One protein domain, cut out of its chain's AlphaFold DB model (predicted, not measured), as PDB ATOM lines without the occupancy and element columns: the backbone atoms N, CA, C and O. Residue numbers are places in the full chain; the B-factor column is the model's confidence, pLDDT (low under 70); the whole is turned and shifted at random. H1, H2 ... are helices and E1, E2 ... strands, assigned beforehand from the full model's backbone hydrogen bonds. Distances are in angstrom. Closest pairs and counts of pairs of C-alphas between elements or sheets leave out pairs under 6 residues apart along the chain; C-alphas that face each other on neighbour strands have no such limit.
ATOM      1  N   PHE A   2     -36.214  13.566  23.740       91.06
ATOM      2  CA  PHE A   2     -36.127  12.172  23.260       91.06
ATOM      3  C   PHE A   2     -34.891  11.875  22.400       91.06
ATOM      4  O   PHE A   2     -34.225  10.885  22.651       91.06
ATOM      5  N   GLY A   3     -34.577  12.703  21.405       89.00
ATOM      6  CA  GLY A   3     -33.371  12.534  20.594       89.00
ATOM      7  C   GLY A   3     -32.104  12.797  21.399       89.00
ATOM      8  O   GLY A   3     -31.151  12.045  21.269       89.00
ATOM      9  N   ASP A   4     -32.132  13.783  22.299       89.44
ATOM     10  CA  ASP A   4     -31.029  14.014  23.241       89.44
ATOM     11  C   ASP A   4     -30.743  12.766  24.104       89.44
ATOM     12  O   ASP A   4     -29.609  12.320  24.195       89.44
ATOM     13  N   PHE A   5     -31.784  12.122  24.641       93.00
ATOM     14  CA  PHE A   5     -31.682  10.879  25.416       93.00
ATOM     15  C   PHE A   5     -31.043   9.701  24.654       93.00
ATOM     16  O   PHE A   5     -30.513   8.789  25.286       93.00
ATOM     17  N   LEU A   6     -31.085   9.685  23.317       91.69
ATOM     18  CA  LEU A   6     -30.501   8.592  22.527       91.69
ATOM     19  C   LEU A   6     -28.970   8.601  22.542       91.69
ATOM     20  O   LEU A   6     -28.356   7.590  22.205       91.69
ATOM     21  N   HIS A   7     -28.356   9.718  22.925       91.06
ATOM     22  CA  HIS A   7     -26.920   9.799  23.127       91.06
ATOM     23  C   HIS A   7     -26.519   9.078  24.422       91.06
ATOM     24  O   HIS A   7     -27.113   9.292  25.479       91.06
ATOM     25  N   GLU A   8     -25.513   8.202  24.350       91.12
ATOM     26  CA  GLU A   8     -25.118   7.344  25.477       91.12
ATOM     27  C   GLU A   8     -24.694   8.146  26.713       91.12
ATOM     28  O   GLU A   8     -24.994   7.747  27.833       91.12
ATOM     29  N   GLU A   9     -24.073   9.309  26.526       93.25
ATOM     30  CA  GLU A   9     -23.666  10.210  27.602       93.25
ATOM     31  C   GLU A   9     -24.837  10.907  28.315       93.25
ATOM     32  O   GLU A   9     -24.642  11.501  29.375       93.25
ATOM     33  N   LYS A  10     -26.049  10.844  27.750       94.31
ATOM     34  CA  LYS A  10     -27.263  11.489  28.282       94.31
ATOM     35  C   LYS A  10     -28.128  10.551  29.110       94.31
ATOM     36  O   LYS A  10     -29.219  10.939  29.538       94.31
ATOM     37  N   ARG A  11     -27.677   9.315  29.334       95.06
ATOM     38  CA  ARG A  11     -28.438   8.297  30.056       95.06
ATOM     39  C   ARG A  11     -27.560   7.495  31.004       95.06
ATOM     40  O   ARG A  11     -26.452   7.096  30.663       95.06
ATOM     41  N   TYR A  12     -28.092   7.218  32.187       95.56
ATOM     42  CA  TYR A  12     -27.477   6.332  33.171       95.56
ATOM     43  C   TYR A  12     -28.438   5.187  33.484       95.56
ATOM     44  O   TYR A  12     -29.556   5.446  33.919       95.56
ATOM     45  N   LEU A  13     -28.038   3.940  33.215       96.06
ATOM     46  CA  LEU A  13     -28.870   2.761  33.484       96.06
ATOM     47  C   LEU A  13     -29.039   2.585  34.996       96.06
ATOM     48  O   LEU A  13     -28.049   2.558  35.721       96.06
ATOM     49  N   LEU A  14     -30.285   2.449  35.440       94.25
ATOM     50  CA  LEU A  14     -30.654   2.277  36.839       94.25
ATOM     51  C   LEU A  14     -30.972   0.812  37.126       94.25
ATOM     52  O   LEU A  14     -31.770   0.196  36.415       94.25
ATOM     53  N   ASP A  15     -30.421   0.283  38.214       87.94
ATOM     54  CA  ASP A  15     -30.991  -0.886  38.879       87.94
ATOM     55  C   ASP A  15     -32.099  -0.446  39.851       87.94
ATOM     56  O   ASP A  15     -32.187   0.716  40.255       87.94
ATOM     57  N   ILE A  16     -32.962  -1.376  40.255       79.88
ATOM     58  CA  ILE A  16     -34.061  -1.103  41.182       79.88
ATOM     59  C   ILE A  16     -33.572  -0.591  42.542       79.88
ATOM     60  O   ILE A  16     -34.261   0.205  43.185       79.88
ATOM     61  N   ASP A  17     -32.373  -1.004  42.948       83.62
ATOM     62  CA  ASP A  17     -31.737  -0.573  44.189       83.62
ATOM     63  C   ASP A  17     -31.257   0.890  44.116       83.62
ATOM     64  O   ASP A  17     -31.372   1.611  45.109       83.62
ATOM     65  N   ASP A  18     -30.825   1.370  42.940       82.12
ATOM     66  CA  ASP A  18     -30.370   2.758  42.740       82.12
ATOM     67  C   ASP A  18     -31.507   3.770  42.960       82.12
ATOM     68  O   ASP A  18     -31.293   4.930  43.314       82.12
ATOM     69  N   ILE A  19     -32.756   3.331  42.783       77.94
ATOM     70  CA  ILE A  19     -33.932   4.202  42.843       77.94
ATOM     71  C   ILE A  19     -34.180   4.751  44.250       77.94
ATOM     72  O   ILE A  19     -34.766   5.827  44.409       77.94
ATOM     73  N   TYR A  20     -33.760   4.027  45.289       76.38
ATOM     74  CA  TYR A  20     -33.932   4.487  46.666       76.38
ATOM     75  C   TYR A  20     -33.124   5.753  46.972       76.38
ATOM     76  O   TYR A  20     -33.522   6.510  47.861       76.38
ATOM     77  N   ASP A  21     -32.065   6.006  46.200       86.25
ATOM     78  CA  ASP A  21     -31.191   7.168  46.341       86.25
ATOM     79  C   ASP A  21     -31.550   8.312  45.378       86.25
ATOM     80  O   ASP A  21     -30.987   9.404  45.475       86.25
ATOM     81  N   LEU A  22     -32.514   8.110  44.469       91.50
ATOM     82  CA  LEU A  22     -32.925   9.148  43.529       91.50
ATOM     83  C   LEU A  22     -33.697  10.278  44.217       91.50
ATOM     84  O   LEU A  22     -34.663  10.078  44.961       91.50
ATOM     85  N   ASP A  23     -33.338  11.507  43.859       94.62
ATOM     86  CA  ASP A  23     -34.071  12.690  44.284       94.62
ATOM     87  C   ASP A  23     -35.477  12.732  43.670       94.62
ATOM     88  O   ASP A  23     -35.691  12.415  42.492       94.62
ATOM     89  N   ASN A  24     -36.444  13.231  44.446       96.12
ATOM     90  CA  ASN A  24     -37.768  13.557  43.920       96.12
ATOM     91  C   ASN A  24     -37.640  14.598  42.805       96.12
ATOM     92  O   ASN A  24     -37.139  15.692  43.048       96.12
ATOM     93  N   GLY A  25     -38.169  14.280  41.626       96.88
ATOM     94  CA  GLY A  25     -38.091  15.106  40.424       96.88
ATOM     95  C   GLY A  25     -37.059  14.646  39.410       96.88
ATOM     96  O   GLY A  25     -36.946  15.261  38.351       96.88
ATOM     97  N   THR A  26     -36.317  13.582  39.712       97.12
ATOM     98  CA  THR A  26     -35.432  12.948  38.737       97.12
ATOM     99  C   THR A  26     -36.244  12.470  37.535       97.12
ATOM    100  O   THR A  26     -37.303  11.851  37.687       97.12
ATOM    101  N   VAL A  27     -35.772  12.804  36.335       97.69
ATOM    102  CA  VAL A  27     -36.376  12.325  35.095       97.69
ATOM    103  C   VAL A  27     -35.836  10.940  34.799       97.69
ATOM    104  O   VAL A  27     -34.625  10.747  34.738       97.69
ATOM    105  N   ILE A  28     -36.747   9.999  34.584       97.44
ATOM    106  CA  ILE A  28     -36.410   8.632  34.207       97.44
ATOM    107  C   ILE A  28     -37.087   8.243  32.899       97.44
ATOM    108  O   ILE A  28     -38.153   8.764  32.546       97.44
ATOM    109  N   VAL A  29     -36.470   7.313  32.183       97.94
ATOM    110  CA  VAL A  29     -36.929   6.832  30.882       97.94
ATOM    111  C   VAL A  29     -36.939   5.316  30.899       97.94
ATOM    112  O   VAL A  29     -35.897   4.706  31.093       97.94
ATOM    113  N   ALA A  30     -38.108   4.718  30.694       97.38
ATOM    114  CA  ALA A  30     -38.235   3.286  30.461       97.38
ATOM    115  C   ALA A  30     -38.125   3.000  28.959       97.38
ATOM    116  O   ALA A  30     -38.878   3.570  28.166       97.38
ATOM    117  N   GLU A  31     -37.208   2.118  28.578       97.06
ATOM    118  CA  GLU A  31     -37.044   1.561  27.237       97.06
ATOM    119  C   GLU A  31     -37.586   0.125  27.227       97.06
ATOM    120  O   GLU A  31     -36.987  -0.788  27.792       97.06
ATOM    121  N   TYR A  32     -38.740  -0.080  26.589       94.56
ATOM    122  CA  TYR A  32     -39.376  -1.401  26.457       94.56
ATOM    123  C   TYR A  32     -38.931  -2.116  25.177       94.56
ATOM    124  O   TYR A  32     -38.932  -3.342  25.075       94.56
ATOM    125  N   SER A  33     -38.608  -1.337  24.143       92.75
ATOM    126  CA  SER A  33     -38.055  -1.815  22.879       92.75
ATOM    127  C   SER A  33     -37.464  -0.646  22.095       92.75
ATOM    128  O   SER A  33     -37.735   0.514  22.402       92.75
ATOM    129  N   ARG A  34     -36.807  -0.940  20.964       86.38
ATOM    130  CA  ARG A  34     -36.278   0.082  20.040       86.38
ATOM    131  C   ARG A  34     -37.302   1.135  19.566       86.38
ATOM    132  O   ARG A  34     -36.901   2.188  19.073       86.38
ATOM    133  N   PHE A  35     -38.607   0.859  19.678       89.62
ATOM    134  CA  PHE A  35     -39.698   1.747  19.248       89.62
ATOM    135  C   PHE A  35     -40.587   2.254  20.391       89.62
ATOM    136  O   PHE A  35     -41.497   3.049  20.139       89.62
ATOM    137  N   GLU A  36     -40.375   1.788  21.622       93.06
ATOM    138  CA  GLU A  36     -41.274   2.056  22.741       93.06
ATOM    139  C   GLU A  36     -40.499   2.552  23.957       93.06
ATOM    140  O   GLU A  36     -39.819   1.789  24.641       93.06
ATOM    141  N   TYR A  37     -40.660   3.849  24.211       96.31
ATOM    142  CA  TYR A  37     -40.053   4.570  25.319       96.31
ATOM    143  C   TYR A  37     -41.138   5.255  26.145       96.31
ATOM    144  O   TYR A  37     -42.175   5.666  25.616       96.31
ATOM    145  N   GLN A  38     -40.884   5.448  27.432       97.69
ATOM    146  CA  GLN A  38     -41.753   6.224  28.303       97.69
ATOM    147  C   GLN A  38     -40.914   7.093  29.230       97.69
ATOM    148  O   GLN A  38     -40.226   6.596  30.113       97.69
ATOM    149  N   PHE A  39     -41.024   8.405  29.059       98.06
ATOM    150  CA  PHE A  39     -40.465   9.388  29.978       98.06
ATOM    151  C   PHE A  39     -41.416   9.590  31.147       98.06
ATOM    152  O   PHE A  39     -42.641   9.649  30.964       98.06
ATOM    153  N   GLY A  40     -40.847   9.738  32.336       97.94
ATOM    154  CA  GLY A  40     -41.575   9.994  33.562       97.94
ATOM    155  C   GLY A  40     -40.744  10.768  34.574       97.94
ATOM    156  O   GLY A  40     -39.530  10.910  34.454       97.94
ATOM    157  N   ILE A  41     -41.432  11.284  35.584       98.12
ATOM    158  CA  ILE A  41     -40.831  12.019  36.692       98.12
ATOM    159  C   ILE A  41     -40.975  11.159  37.934       98.12
ATOM    160  O   ILE A  41     -42.094  10.871  38.375       98.12
ATOM    161  N   PHE A  42     -39.837  10.748  38.480       97.50
ATOM    162  CA  PHE A  42     -39.765   9.960  39.696       97.50
ATOM    163  C   PHE A  42     -39.997  10.833  40.930       97.50
ATOM    164  O   PHE A  42     -39.533  11.968  41.016       97.50
ATOM    165  N   GLY A  43     -40.682  10.288  41.928       95.81
ATOM    166  CA  GLY A  43     -40.619  10.804  43.287       95.81
ATOM    167  C   GLY A  43     -41.606  10.118  44.216       95.81
ATOM    168  O   GLY A  43     -42.674   9.671  43.802       95.81
ATOM    169  N   LYS A  44     -41.259  10.029  45.502       92.69
ATOM    170  CA  LYS A  44     -42.048   9.350  46.544       92.69
ATOM    171  C   LYS A  44     -42.483   7.939  46.108       92.69
ATOM    172  O   LYS A  44     -43.667   7.604  46.215       92.69
ATOM    173  N   HIS A  45     -41.533   7.157  45.587       90.44
ATOM    174  CA  HIS A  45     -41.705   5.767  45.129       90.44
ATOM    175  C   HIS A  45     -42.761   5.559  44.029       90.44
ATOM    176  O   HIS A  45     -43.358   4.491  43.914       90.44
ATOM    177  N   HIS A  46     -43.034   6.584  43.227       95.25
ATOM    178  CA  HIS A  46     -43.910   6.467  42.072       95.25
ATOM    179  C   HIS A  46     -43.386   7.298  40.913       95.25
ATOM    180  O   HIS A  46     -42.522   8.160  41.079       95.25
ATOM    181  N   VAL A  47     -43.960   7.048  39.743       97.50
ATOM    182  CA  VAL A  47     -43.631   7.762  38.515       97.50
ATOM    183  C   VAL A  47     -44.880   8.456  38.007       97.50
ATOM    184  O   VAL A  47     -45.936   7.829  37.885       97.50
ATOM    185  N   ILE A  48     -44.771   9.755  37.730       98.31
ATOM    186  CA  ILE A  48     -45.811  10.541  37.058       98.31
ATOM    187  C   ILE A  48     -45.385  10.750  35.612       98.31
ATOM    188  O   ILE A  48     -44.293  11.250  35.355       98.31
ATOM    189  N   TYR A  49     -46.244  10.391  34.665       97.56
ATOM    190  CA  TYR A  49     -45.894  10.401  33.250       97.56
ATOM    191  C   TYR A  49     -47.100  10.701  32.368       97.56
ATOM    192  O   TYR A  49     -48.253  10.558  32.776       97.56
ATOM    193  N   GLN A  50     -46.834  11.117  31.133       95.62
ATOM    194  CA  GLN A  50     -47.864  11.195  30.106       95.62
ATOM    195  C   GLN A  50     -47.921   9.873  29.348       95.62
ATOM    196  O   GLN A  50     -47.012   9.563  28.581       95.62
ATOM    197  N   ALA A  51     -49.013   9.138  29.518       94.50
ATOM    198  CA  ALA A  51     -49.282   7.923  28.770       94.50
ATOM    199  C   ALA A  51     -49.927   8.252  27.422       94.50
ATOM    200  O   ALA A  51     -50.782   9.136  27.327       94.50
ATOM    201  N   CYS A  52     -49.575   7.487  26.393       92.88
ATOM    202  CA  CYS A  52     -50.312   7.426  25.137       92.88
ATOM    203  C   CYS A  52     -50.947   6.044  25.001       92.88
ATOM    204  O   CYS A  52     -50.263   5.038  25.179       92.88
ATOM    205  N   TRP A  53     -52.235   5.962  24.676       90.38
ATOM    206  CA  TRP A  53     -52.927   4.682  24.500       90.38
ATOM    207  C   TRP A  53     -54.168   4.824  23.620       90.38
ATOM    208  O   TRP A  53     -54.633   5.925  23.322       90.38
ATOM    209  N   THR A  54     -54.698   3.688  23.174       86.12
ATOM    210  CA  THR A  54     -55.856   3.631  22.277       86.12
ATOM    211  C   THR A  54     -57.081   3.141  23.037       86.12
ATOM    212  O   THR A  54     -57.059   2.072  23.645       86.12
ATOM    213  N   THR A  55     -58.172   3.906  22.997       84.19
ATOM    214  CA  THR A  55     -59.442   3.506  23.615       84.19
ATOM    215  C   THR A  55     -60.074   2.315  22.890       84.19
ATOM    216  O   THR A  55     -59.721   1.988  21.755       84.19
ATOM    217  N   LYS A  56     -61.088   1.690  23.506       82.12
ATOM    218  CA  LYS A  56     -61.886   0.621  22.868       82.12
ATOM    219  C   LYS A  56     -62.502   1.057  21.531       82.12
ATOM    220  O   LYS A  56     -62.610   0.246  20.615       82.12
ATOM    221  N   ASP A  57     -62.816   2.345  21.397       80.56
ATOM    222  CA  ASP A  57     -63.364   2.954  20.180       80.56
ATOM    223  C   ASP A  57     -62.284   3.323  19.147       80.56
ATOM    224  O   ASP A  57     -62.556   4.035  18.181       80.56
ATOM    225  N   LYS A  58     -61.050   2.832  19.330       80.50
ATOM    226  CA  LYS A  58     -59.893   3.074  18.457       80.50
ATOM    227  C   LYS A  58     -59.491   4.549  18.370       80.50
ATOM    228  O   LYS A  58     -58.997   5.002  17.338       80.50
ATOM    229  N   ILE A  59     -59.697   5.301  19.450       80.69
ATOM    230  CA  ILE A  59     -59.278   6.702  19.550       80.69
ATOM    231  C   ILE A  59     -57.950   6.747  20.292       80.69
ATOM    232  O   ILE A  59     -57.860   6.271  21.421       80.69
ATOM    233  N   LEU A  60     -56.938   7.346  19.671       84.94
ATOM    234  CA  LEU A  60     -55.669   7.608  20.335       84.94
ATOM    235  C   LEU A  60     -55.824   8.781  21.310       84.94
ATOM    236  O   LEU A  60     -56.294   9.861  20.928       84.94
ATOM    237  N   VAL A  61     -55.435   8.567  22.560       89.12
ATOM    238  CA  VAL A  61     -55.551   9.542  23.645       89.12
ATOM    239  C   VAL A  61     -54.255   9.638  24.440       89.12
ATOM    240  O   VAL A  61     -53.454   8.704  24.484       89.12
ATOM    241  N   PHE A  62     -54.084  10.785  25.085       91.94
ATOM    242  CA  PHE A  62     -53.085  11.041  26.103       91.94
ATOM    243  C   PHE A  62     -53.754  11.196  27.464       91.94
ATOM    244  O   PHE A  62     -54.841  11.771  27.570       91.94
ATOM    245  N   SER A  63     -53.088  10.744  28.513       93.44
ATOM    246  CA  SER A  63     -53.479  11.013  29.895       93.44
ATOM    247  C   SER A  63     -52.238  11.223  30.753       93.44
ATOM    248  O   SER A  63     -51.150  10.781  30.393       93.44
ATOM    249  N   ILE A  64     -52.388  11.954  31.859       95.75
ATOM    250  CA  ILE A  64     -51.334  12.038  32.872       95.75
ATOM    251  C   ILE A  64     -51.628  10.951  33.895       95.75
ATOM    252  O   ILE A  64     -52.653  11.001  34.577       95.75
ATOM    253  N   GLU A  65     -50.738   9.976  33.964       96.44
ATOM    254  CA  GLU A  65     -50.872   8.776  34.772       96.44
ATOM    255  C   GLU A  65     -49.863   8.771  35.915       96.44
ATOM    256  O   GLU A  65     -48.902   9.546  35.952       96.44
ATOM    257  N   LYS A  66     -50.124   7.886  36.875       96.94
ATOM    258  CA  LYS A  66     -49.242   7.627  38.003       96.94
ATOM    259  C   LYS A  66     -49.210   6.131  38.284       96.94
ATOM    260  O   LYS A  66     -50.265   5.551  38.533       96.94
ATOM    261  N   CYS A  67     -48.020   5.545  38.311       96.38
ATOM    262  CA  CYS A  67     -47.808   4.132  38.638       96.38
ATOM    263  C   CYS A  67     -46.729   3.975  39.715       96.38
ATOM    264  O   CYS A  67     -46.018   4.940  40.014       96.38
ATOM    265  N   SER A  68     -46.647   2.797  40.343       95.31
ATOM    266  CA  SER A  68     -45.524   2.505  41.236       95.31
ATOM    267  C   SER A  68     -44.234   2.387  40.428       95.31
ATOM    268  O   SER A  68     -44.259   2.246  39.206       95.31
ATOM    269  N   ILE A  69     -43.100   2.471  41.110       92.00
ATOM    270  CA  ILE A  69     -41.816   2.332  40.436       92.00
ATOM    271  C   ILE A  69     -41.619   0.923  39.861       92.00
ATOM    272  O   ILE A  69     -41.143   0.776  38.743       92.00
ATOM    273  N   GLU A  70     -42.087  -0.106  40.563       92.25
ATOM    274  CA  GLU A  70     -41.999  -1.500  40.129       92.25
ATOM    275  C   GLU A  70     -42.820  -1.749  38.858       92.25
ATOM    276  O   GLU A  70     -42.368  -2.448  37.954       92.25
ATOM    277  N   ASP A  71     -44.009  -1.142  38.762       94.38
ATOM    278  CA  ASP A  71     -44.837  -1.214  37.558       94.38
ATOM    279  C   ASP A  71     -44.169  -0.504  36.370       94.38
ATOM    280  O   ASP A  71     -44.306  -0.961  35.238       94.38
ATOM    281  N   PHE A  72     -43.444   0.594  36.616       93.56
ATOM    282  CA  PHE A  72     -42.736   1.342  35.573       93.56
ATOM    283  C   PHE A  72     -41.505   0.600  35.030       93.56
ATOM    284  O   PHE A  72     -41.187   0.729  33.853       93.56
ATOM    285  N   PHE A  73     -40.833  -0.183  35.881       91.75
ATOM    286  CA  PHE A  73     -39.677  -1.024  35.530       91.75
ATOM    287  C   PHE A  73     -40.068  -2.330  34.840       91.75
ATOM    288  O   PHE A  73     -39.219  -3.056  34.319       91.75
ATOM    289  N   LYS A  74     -41.352  -2.690  34.873       93.56
ATOM    290  CA  LYS A  74     -41.796  -3.987  34.393       93.56
ATOM    291  C   LYS A  74     -41.499  -4.141  32.900       93.56
ATOM    292  O   LYS A  74     -42.130  -3.492  32.078       93.56
ATOM    293  N   GLU A  75     -40.618  -5.090  32.579       93.56
ATOM    294  CA  GLU A  75     -40.230  -5.430  31.199       93.56
ATOM    295  C   GLU A  75     -39.526  -4.275  30.453       93.56
ATOM    296  O   GLU A  75     -39.580  -4.223  29.227       93.56
ATOM    297  N   ALA A  76     -38.857  -3.372  31.181       95.38
ATOM    298  CA  ALA A  76     -38.097  -2.265  30.605       95.38
ATOM    299  C   ALA A  76     -36.706  -2.130  31.232       95.38
ATOM    300  O   ALA A  76     -36.536  -2.354  32.431       95.38
ATOM    301  N   ASP A  77     -35.749  -1.672  30.429       96.06
ATOM    302  CA  ASP A  77     -34.528  -1.060  30.948       96.06
ATOM    303  C   ASP A  77     -34.849   0.393  31.307       96.06
ATOM    304  O   ASP A  77     -35.442   1.120  30.503       96.06
ATOM    305  N   VAL A  78     -34.502   0.832  32.517       96.56
ATOM    306  CA  VAL A  78     -34.836   2.181  32.986       96.56
ATOM    307  C   VAL A  78     -33.577   2.993  33.216       96.56
ATOM    308  O   VAL A  78     -32.624   2.530  33.830       96.56
ATOM    309  N   TYR A  79     -33.597   4.231  32.742       97.31
ATOM    310  CA  TYR A  79     -32.458   5.131  32.774       97.31
ATOM    311  C   TYR A  79     -32.809   6.429  33.498       97.31
ATOM    312  O   TYR A  79     -33.912   6.946  33.316       97.31
ATOM    313  N   GLU A  80     -31.874   7.006  34.250       96.62
ATOM    314  CA  GLU A  80     -31.897   8.437  34.563       96.62
ATOM    315  C   GLU A  80     -31.502   9.218  33.305       96.62
ATOM    316  O   GLU A  80     -30.530   8.876  32.626       96.62
ATOM    317  N   TYR A  81     -32.271  10.258  32.982       97.00
ATOM    318  CA  TYR A  81     -31.947  11.186  31.901       97.00
ATOM    319  C   TYR A  81     -31.090  12.340  32.425       97.00
ATOM    320  O   TYR A  81     -31.452  12.993  33.405       97.00
ATOM    321  N   ILE A  82     -29.989  12.618  31.728       94.81
ATOM    322  CA  ILE A  82     -28.996  13.630  32.090       94.81
ATOM    323  C   ILE A  82     -29.084  14.790  31.082       94.81
ATOM    324  O   ILE A  82     -28.510  14.697  29.996       94.81
ATOM    325  N   PRO A  83     -29.814  15.878  31.392       91.62
ATOM    326  CA  PRO A  83     -29.914  17.040  30.509       91.62
ATOM    327  C   PRO A  83     -28.650  17.915  30.532       91.62
ATOM    328  O   PRO A  83     -27.936  17.976  31.528       91.62
ATOM    329  N   ASP A  84     -28.451  18.715  29.477       87.31
ATOM    330  CA  ASP A  84     -27.375  19.731  29.396       87.31
ATOM    331  C   ASP A  84     -27.630  20.994  30.235       87.31
ATOM    332  O   ASP A  84     -26.907  21.989  30.130       87.31
ATOM    333  N   PHE A  85     -28.704  21.005  31.018       87.88
ATOM    334  CA  PHE A  85     -29.107  22.149  31.815       87.88
ATOM    335  C   PHE A  85     -29.571  21.707  33.196       87.88
ATOM    336  O   PHE A  85     -30.256  20.695  33.349       87.88
ATOM    337  N   ASP A  86     -29.238  22.516  34.194       89.88
ATOM    338  CA  ASP A  86     -29.738  22.329  35.546       89.88
ATOM    339  C   ASP A  86     -31.231  22.653  35.616       89.88
ATOM    340  O   ASP A  86     -31.724  23.590  34.979       89.88
ATOM    341  N   TYR A  87     -31.951  21.899  36.439       92.56
ATOM    342  CA  TYR A  87     -33.366  22.116  36.698       92.56
ATOM    343  C   TYR A  87     -33.696  21.794  38.159       92.56
ATOM    344  O   TYR A  87     -33.053  20.951  38.790       92.56
ATOM    345  N   ASP A  88     -34.700  22.467  38.725       94.81
ATOM    346  CA  ASP A  88     -35.121  22.212  40.103       94.81
ATOM    347  C   ASP A  88     -35.958  20.923  40.157       94.81
ATOM    348  O   ASP A  88     -37.131  20.890  39.764       94.81
ATOM    349  N   LYS A  89     -35.352  19.838  40.654       95.88
ATOM    350  CA  LYS A  89     -36.018  18.536  40.813       95.88
ATOM    351  C   LYS A  89     -37.250  18.644  41.736       95.88
ATOM    352  O   LYS A  89     -38.331  18.151  41.398       95.88
ATOM    353  N   ALA A  90     -37.167  19.366  42.853       95.06
ATOM    354  CA  ALA A  90     -38.292  19.498  43.781       95.06
ATOM    355  C   ALA A  90     -39.479  20.247  43.146       95.06
ATOM    356  O   ALA A  90     -40.629  19.801  43.269       95.06
ATOM    357  N   ALA A  91     -39.209  21.341  42.430       94.69
ATOM    358  CA  ALA A  91     -40.218  22.087  41.682       94.69
ATOM    359  C   ALA A  91     -40.808  21.250  40.536       94.69
ATOM    360  O   ALA A  91     -42.030  21.203  40.370       94.69
ATOM    361  N   THR A  92     -39.966  20.501  39.820       95.75
ATOM    362  CA  THR A  92     -40.367  19.579  38.744       95.75
ATOM    363  C   THR A  92     -41.359  18.536  39.244       95.75
ATOM    364  O   THR A  92     -42.438  18.364  38.667       95.75
ATOM    365  N   PHE A  93     -41.049  17.876  40.365       96.88
ATOM    366  CA  PHE A  93     -41.948  16.900  40.977       96.88
ATOM    367  C   PHE A  93     -43.255  17.542  41.457       96.88
ATOM    368  O   PHE A  93     -44.342  16.991  41.250       96.88
ATOM    369  N   HIS A  94     -43.174  18.722  42.077       95.88
ATOM    370  CA  HIS A  94     -44.356  19.460  42.510       95.88
ATOM    371  C   HIS A  94     -45.279  19.792  41.327       95.88
ATOM    372  O   HIS A  94     -46.486  19.539  41.393       95.88
ATOM    373  N   PHE A  95     -44.720  20.299  40.227       95.00
ATOM    374  CA  PHE A  95     -45.471  20.642  39.025       95.00
ATOM    375  C   PHE A  95     -46.117  19.407  38.385       95.00
ATOM    376  O   PHE A  95     -47.314  19.429  38.079       95.00
ATOM    377  N   ALA A  96     -45.373  18.303  38.265       96.06
ATOM    378  CA  ALA A  96     -45.891  17.028  37.772       96.06
ATOM    379  C   ALA A  96     -47.083  16.537  38.609       96.06
ATOM    380  O   ALA A  96     -48.128  16.168  38.067       96.06
ATOM    381  N   HIS A  97     -46.972  16.608  39.938       96.31
ATOM    382  CA  HIS A  97     -48.044  16.227  40.855       96.31
ATOM    383  C   HIS A  97     -49.281  17.129  40.732       96.31
ATOM    384  O   HIS A  97     -50.418  16.637  40.737       96.31
ATOM    385  N   CYS A  98     -49.089  18.443  40.597       95.00
ATOM    386  CA  CYS A  98     -50.170  19.391  40.336       95.00
ATOM    387  C   CYS A  98     -50.888  19.066  39.019       95.00
ATOM    388  O   CYS A  98     -52.118  18.986  38.995       95.00
ATOM    389  N   LYS A  99     -50.137  18.778  37.948       93.19
ATOM    390  CA  LYS A  99     -50.698  18.393  36.645       93.19
ATOM    391  C   LYS A  99     -51.440  17.064  36.694       93.19
ATOM    392  O   LYS A  99     -52.555  16.988  36.184       93.19
ATOM    393  N   TYR A 100     -50.887  16.050  37.355       95.81
ATOM    394  CA  TYR A 100     -51.586  14.786  37.594       95.81
ATOM    395  C   TYR A 100     -52.900  15.013  38.350       95.81
ATOM    396  O   TYR A 100     -53.944  14.519  37.937       95.81
ATOM    397  N   SER A 101     -52.883  15.818  39.415       95.12
ATOM    398  CA  SER A 101     -54.082  16.115  40.212       95.12
ATOM    399  C   SER A 101     -55.160  16.841  39.397       95.12
ATOM    400  O   SER A 101     -56.341  16.515  39.507       95.12
ATOM    401  N   GLU A 102     -54.760  17.788  38.544       93.31
ATOM    402  CA  GLU A 102     -55.647  18.531  37.641       93.31
ATOM    403  C   GLU A 102     -56.242  17.641  36.534       93.31
ATOM    404  O   GLU A 102     -57.410  17.799  36.154       93.31
ATOM    405  N   MET A 103     -55.439  16.717  36.002       90.00
ATOM    406  CA  MET A 103     -55.750  15.918  34.814       90.00
ATOM    407  C   MET A 103     -56.221  14.498  35.121       90.00
ATOM    408  O   MET A 103     -56.548  13.752  34.199       90.00
ATOM    409  N   ARG A 104     -56.308  14.125  36.400       87.81
ATOM    410  CA  ARG A 104     -56.698  12.783  36.825       87.81
ATOM    411  C   ARG A 104     -58.030  12.368  36.198       87.81
ATOM    412  O   ARG A 104     -59.018  13.100  36.274       87.81
ATOM    413  N   ASN A 105     -58.056  11.170  35.614       85.62
ATOM    414  CA  ASN A 105     -59.208  10.592  34.908       85.62
ATOM    415  C   ASN A 105     -59.679  11.396  33.681       85.62
ATOM    416  O   ASN A 105     -60.793  11.182  33.198       85.62
ATOM    417  N   LYS A 106     -58.868  12.334  33.177       88.31
ATOM    418  CA  LYS A 106     -59.128  13.037  31.920       88.31
ATOM    419  C   LYS A 106     -58.272  12.432  30.820       88.31
ATOM    420  O   LYS A 106     -57.094  12.141  31.012       88.31
ATOM    421  N   CYS A 107     -58.866  12.315  29.643       87.56
ATOM    422  CA  CYS A 107     -58.162  11.934  28.431       87.56
ATOM    423  C   CYS A 107     -58.148  13.128  27.482       87.56
ATOM    424  O   CYS A 107     -59.188  13.741  27.232       87.56
ATOM    425  N   ILE A 108     -56.972  13.446  26.957       84.06
ATOM    426  CA  ILE A 108     -56.782  14.428  25.897       84.06
ATOM    427  C   ILE A 108     -56.693  13.648  24.591       84.06
ATOM    428  O   ILE A 108     -55.771  12.856  24.415       84.06
ATOM    429  N   PRO A 109     -57.624  13.829  23.654       80.00
ATOM    430  CA  PRO A 109     -57.502  13.173  22.367       80.00
ATOM    431  C   PRO A 109     -56.235  13.614  21.623       80.00
ATOM    432  O   PRO A 109     -55.934  14.804  21.553       80.00
ATOM    433  N   ALA A 110     -55.508  12.680  21.009       75.25
ATOM    434  CA  ALA A 110     -54.182  12.980  20.467       75.25
ATOM    435  C   ALA A 110     -54.170  14.054  19.360       75.25
ATOM    436  O   ALA A 110     -53.155  14.688  19.110       75.25
ATOM    437  N   PHE A 111     -55.302  14.303  18.701       65.00
ATOM    438  CA  PHE A 111     -55.432  15.339  17.672       65.00
ATOM    439  C   PHE A 111     -55.712  16.746  18.228       65.00
ATOM    440  O   PHE A 111     -55.573  17.707  17.471       65.00
ATOM    441  N   SER A 112     -56.164  16.897  19.483       64.94
ATOM    442  CA  SER A 112     -56.452  18.226  20.055       64.94
ATOM    443  C   SER A 112     -55.172  18.916  20.502       64.94
ATOM    444  O   SER A 112     -54.989  20.109  20.274       64.94
ATOM    445  N   GLU A 113     -54.270  18.132  21.078       67.06
ATOM    446  CA  GLU A 113     -52.922  18.526  21.442       67.06
ATOM    447  C   GLU A 113     -52.041  17.365  20.997       67.06
ATOM    448  O   GLU A 113     -51.980  16.340  21.672       67.06
ATOM    449  N   LEU A 114     -51.439  17.471  19.806       63.62
ATOM    450  CA  LEU A 114     -50.431  16.496  19.397       63.62
ATOM    451  C   LEU A 114     -49.236  16.721  20.313       63.62
ATOM    452  O   LEU A 114     -48.478  17.667  20.110       63.62
ATOM    453  N   ARG A 115     -49.139  15.882  21.337       83.56
ATOM    454  CA  ARG A 115     -48.017  15.765  22.261       83.56
ATOM    455  C   ARG A 115     -47.172  14.563  21.853       83.56
ATOM    456  O   ARG A 115     -47.626  13.722  21.073       83.56
ATOM    457  N   SER A 116     -45.964  14.470  22.382       89.06
ATOM    458  CA  SER A 116     -45.150  13.284  22.176       89.06
ATOM    459  C   SER A 116     -45.825  12.024  22.707       89.06
ATOM    460  O   SER A 116     -46.393  12.002  23.804       89.06
ATOM    461  N   VAL A 117     -45.696  10.957  21.925       92.38
ATOM    462  CA  VAL A 117     -46.133   9.604  22.272       92.38
ATOM    463  C   VAL A 117     -45.356   9.013  23.448       92.38
ATOM    464  O   VAL A 117     -45.925   8.214  24.183       92.38
ATOM    465  N   PHE A 118     -44.116   9.460  23.666       95.06
ATOM    466  CA  PHE A 118     -43.227   8.956  24.718       95.06
ATOM    467  C   PHE A 118     -43.300   9.769  26.018       95.06
ATOM    468  O   PHE A 118     -42.650   9.431  26.998       95.06
ATOM    469  N   GLY A 119     -44.084  10.854  26.053       94.50
ATOM    470  CA  GLY A 119     -44.270  11.675  27.256       94.50
ATOM    471  C   GLY A 119     -43.120  12.632  27.589       94.50
ATOM    472  O   GLY A 119     -43.150  13.298  28.625       94.50
ATOM    473  N   ASP A 120     -42.136  12.769  26.706       93.00
ATOM    474  CA  ASP A 120     -41.001  13.664  26.909       93.00
ATOM    475  C   ASP A 120     -41.402  15.152  26.852       93.00
ATOM    476  O   ASP A 120     -40.935  15.941  27.666       93.00
ATOM    477  N   ASP A 121     -42.380  15.532  26.018       89.50
ATOM    478  CA  ASP A 121     -42.945  16.897  26.026       89.50
ATOM    479  C   ASP A 121     -43.498  17.284  27.414       89.50
ATOM    480  O   ASP A 121     -43.313  18.407  27.883       89.50
ATOM    481  N   PHE A 122     -44.199  16.356  28.080       92.19
ATOM    482  CA  PHE A 122     -44.744  16.584  29.423       92.19
ATOM    483  C   PHE A 122     -43.627  16.753  30.448       92.19
ATOM    484  O   PHE A 122     -43.681  17.656  31.281       92.19
ATOM    485  N   THR A 123     -42.617  15.898  30.358       94.75
ATOM    486  CA  THR A 123     -41.491  15.888  31.283       94.75
ATOM    487  C   THR A 123     -40.671  17.171  31.168       94.75
ATOM    488  O   THR A 123     -40.456  17.845  32.173       94.75
ATOM    489  N   LEU A 124     -40.349  17.595  29.942       91.12
ATOM    490  CA  LEU A 124     -39.660  18.857  29.685       91.12
ATOM    491  C   LEU A 124     -40.461  20.065  30.193       91.12
ATOM    492  O   LEU A 124     -39.898  20.966  30.806       91.12
ATOM    493  N   MET A 125     -41.787  20.082  30.002       89.81
ATOM    494  CA  MET A 125     -42.632  21.146  30.563       89.81
ATOM    495  C   MET A 125     -42.560  21.218  32.093       89.81
ATOM    496  O   MET A 125     -42.655  22.313  32.646       89.81
ATOM    497  N   CYS A 126     -42.415  20.078  32.775       93.19
ATOM    498  CA  CYS A 126     -42.257  20.053  34.227       93.19
ATOM    499  C   CYS A 126     -40.868  20.541  34.653       93.19
ATOM    500  O   CYS A 126     -40.795  21.325  35.593       93.19
ATOM    501  N   MET A 127     -39.805  20.130  33.948       92.88
ATOM    502  CA  MET A 127     -38.425  20.580  34.206       92.88
ATOM    503  C   MET A 127     -38.269  22.092  34.058       92.88
ATOM    504  O   MET A 127     -37.508  22.719  34.783       92.88
ATOM    505  N   LEU A 128     -39.006  22.687  33.119       89.19
ATOM    506  CA  LEU A 128     -38.995  24.127  32.877       89.19
ATOM    507  C   LEU A 128     -39.978  24.894  33.775       89.19
ATOM    508  O   LEU A 128     -40.196  26.080  33.546       89.19
ATOM    509  N   GLU A 129     -40.623  24.235  34.744       79.44
ATOM    510  CA  GLU A 129     -41.610  24.831  35.660       79.44
ATOM    511  C   GLU A 129     -42.746  25.592  34.941       79.44
ATOM    512  O   GLU A 129     -43.321  26.555  35.453       79.44
ATOM    513  N   GLY A 130     -43.084  25.187  33.712       65.06
ATOM    514  CA  GLY A 130     -44.051  25.902  32.875       65.06
ATOM    515  C   GLY A 130     -43.555  27.239  32.300       65.06
ATOM    516  O   GLY A 130     -44.370  27.995  31.762       65.06
ATOM    517  N   ASN A 131     -42.252  27.538  32.356       76.00
ATOM    518  CA  ASN A 131     -41.625  28.668  31.668       76.00
ATOM    519  C   ASN A 131     -41.584  28.428  30.148       76.00
ATOM    520  O   ASN A 131     -40.579  28.038  29.549       76.00
TER     521      ASN A 131
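What this domain is: This is residues 2 to 131 of the 293 residues of the protein "Lecithin retinol acyltransferase" of Bacteroides faecichinchillae (UniProt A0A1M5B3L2). A strongly twisted sheet of six strands has two helices, H4 and H5, packed on one face, where they meet near the start of H4 and the end of H5 as a V; the short H3 covers part of the other face. A long link, residues 104 to 119, runs from H4 past E5, where it makes a short pairing, and back to H5. The printed part has 130 residues with five named helices and six named strands, in the order H1 E1 H2 E2 E3 E4 E5 H3 E6 H4 H5. The sheet's order is E1 E6 E2 E3 E4 E5, all antiparallel, and the class is mixed, helices and strands. The whole is compact, with a radius of gyration of the C-alphas of 14.0 A and spans of 40 by 31 by 26 A.

How they stand to each other: H1, residues 2 to 5, only grazes the sheet. E1, residues 11 to 14, is an edge strand beside E6, residues 77 to 81, with N 14 and O 78 at 2.8 A. H2, residues 18 to 21, is only just not on the sheet, with 4 pairs of C-alphas within 10 A. E1, H2 and E2, residues 27 to 33, form a split strand-helix-strand unit, two strands of one sheet that follow each other among the strands, with a helix between them along the chain and E6 between them in the sheet; its crossover is right-handed. E6 and E2 are antiparallel neighbours, with N 29 and O 79 within hydrogen-bond range at 2.8 A. E2, E3, residues 36 to 43, E4, residues 46 to 54, and E5, residues 60 to 68, form a meander, each the antiparallel neighbour of the one before. Pairs within range are N 30 and O 38 at 2.9 A, N 41 and O 48 at 2.9 A, and N 51 and O 63 at 2.8 A. E4 bends by 60 degrees at residue 49 and E5 by 62 degrees at residue 64. H3, residues 69 to 73, has a height over the sheet of 7.6 A, on the opposite face from H4, residues 89 to 103, and H5, residues 120 to 127. H4, at a height of 8.8 A, runs slantwise to the strands, at 55 degrees to E5 on the local plane; their closest C-alphas are those of Ile 64 and Tyr 100, 5.5 A apart. H5, at a height of 8.2 A, runs along the strands, at 10 degrees to E3 on the local plane; their closest C-alphas are those of Phe 39 and Asp 120, 5.3 A apart. H4 and H5 touch at a steep tilt of 58 degrees, opposite ways, with the closest C-alphas, those of Thr 92 and Cys 126, 4.9 A apart. Every O i to N i+4 pair is within hydrogen-bond range in H3, H4 and H5; H1 and H2 are too short for such a pair.

Where its parts are: H1 begins at C-alpha 2 (-36.127, 12.172, 23.260). E2 measures 18.8 A from first to last C-alpha, E3 22.3 A, E4 23.3 A and E5 23.8 A. H4 measures 20.8 A from C-alpha 89 (-36.018, 18.536, 40.813), and H5 10.4 A, ending at C-alpha 127 (-38.425, 20.580, 34.206).

The domain as a whole: The two C-alphas farthest apart, those of Asp 57 and Asp 86, are 41.7 A apart. The printed part has no cut. The link from H4 to H5 is long; its residues 108 to 109 pair antiparallel with residues 61 to 62 of E5. The mean pLDDT of the printed part is 90.8, and residues 111 to 114 and residue 130 are under 70.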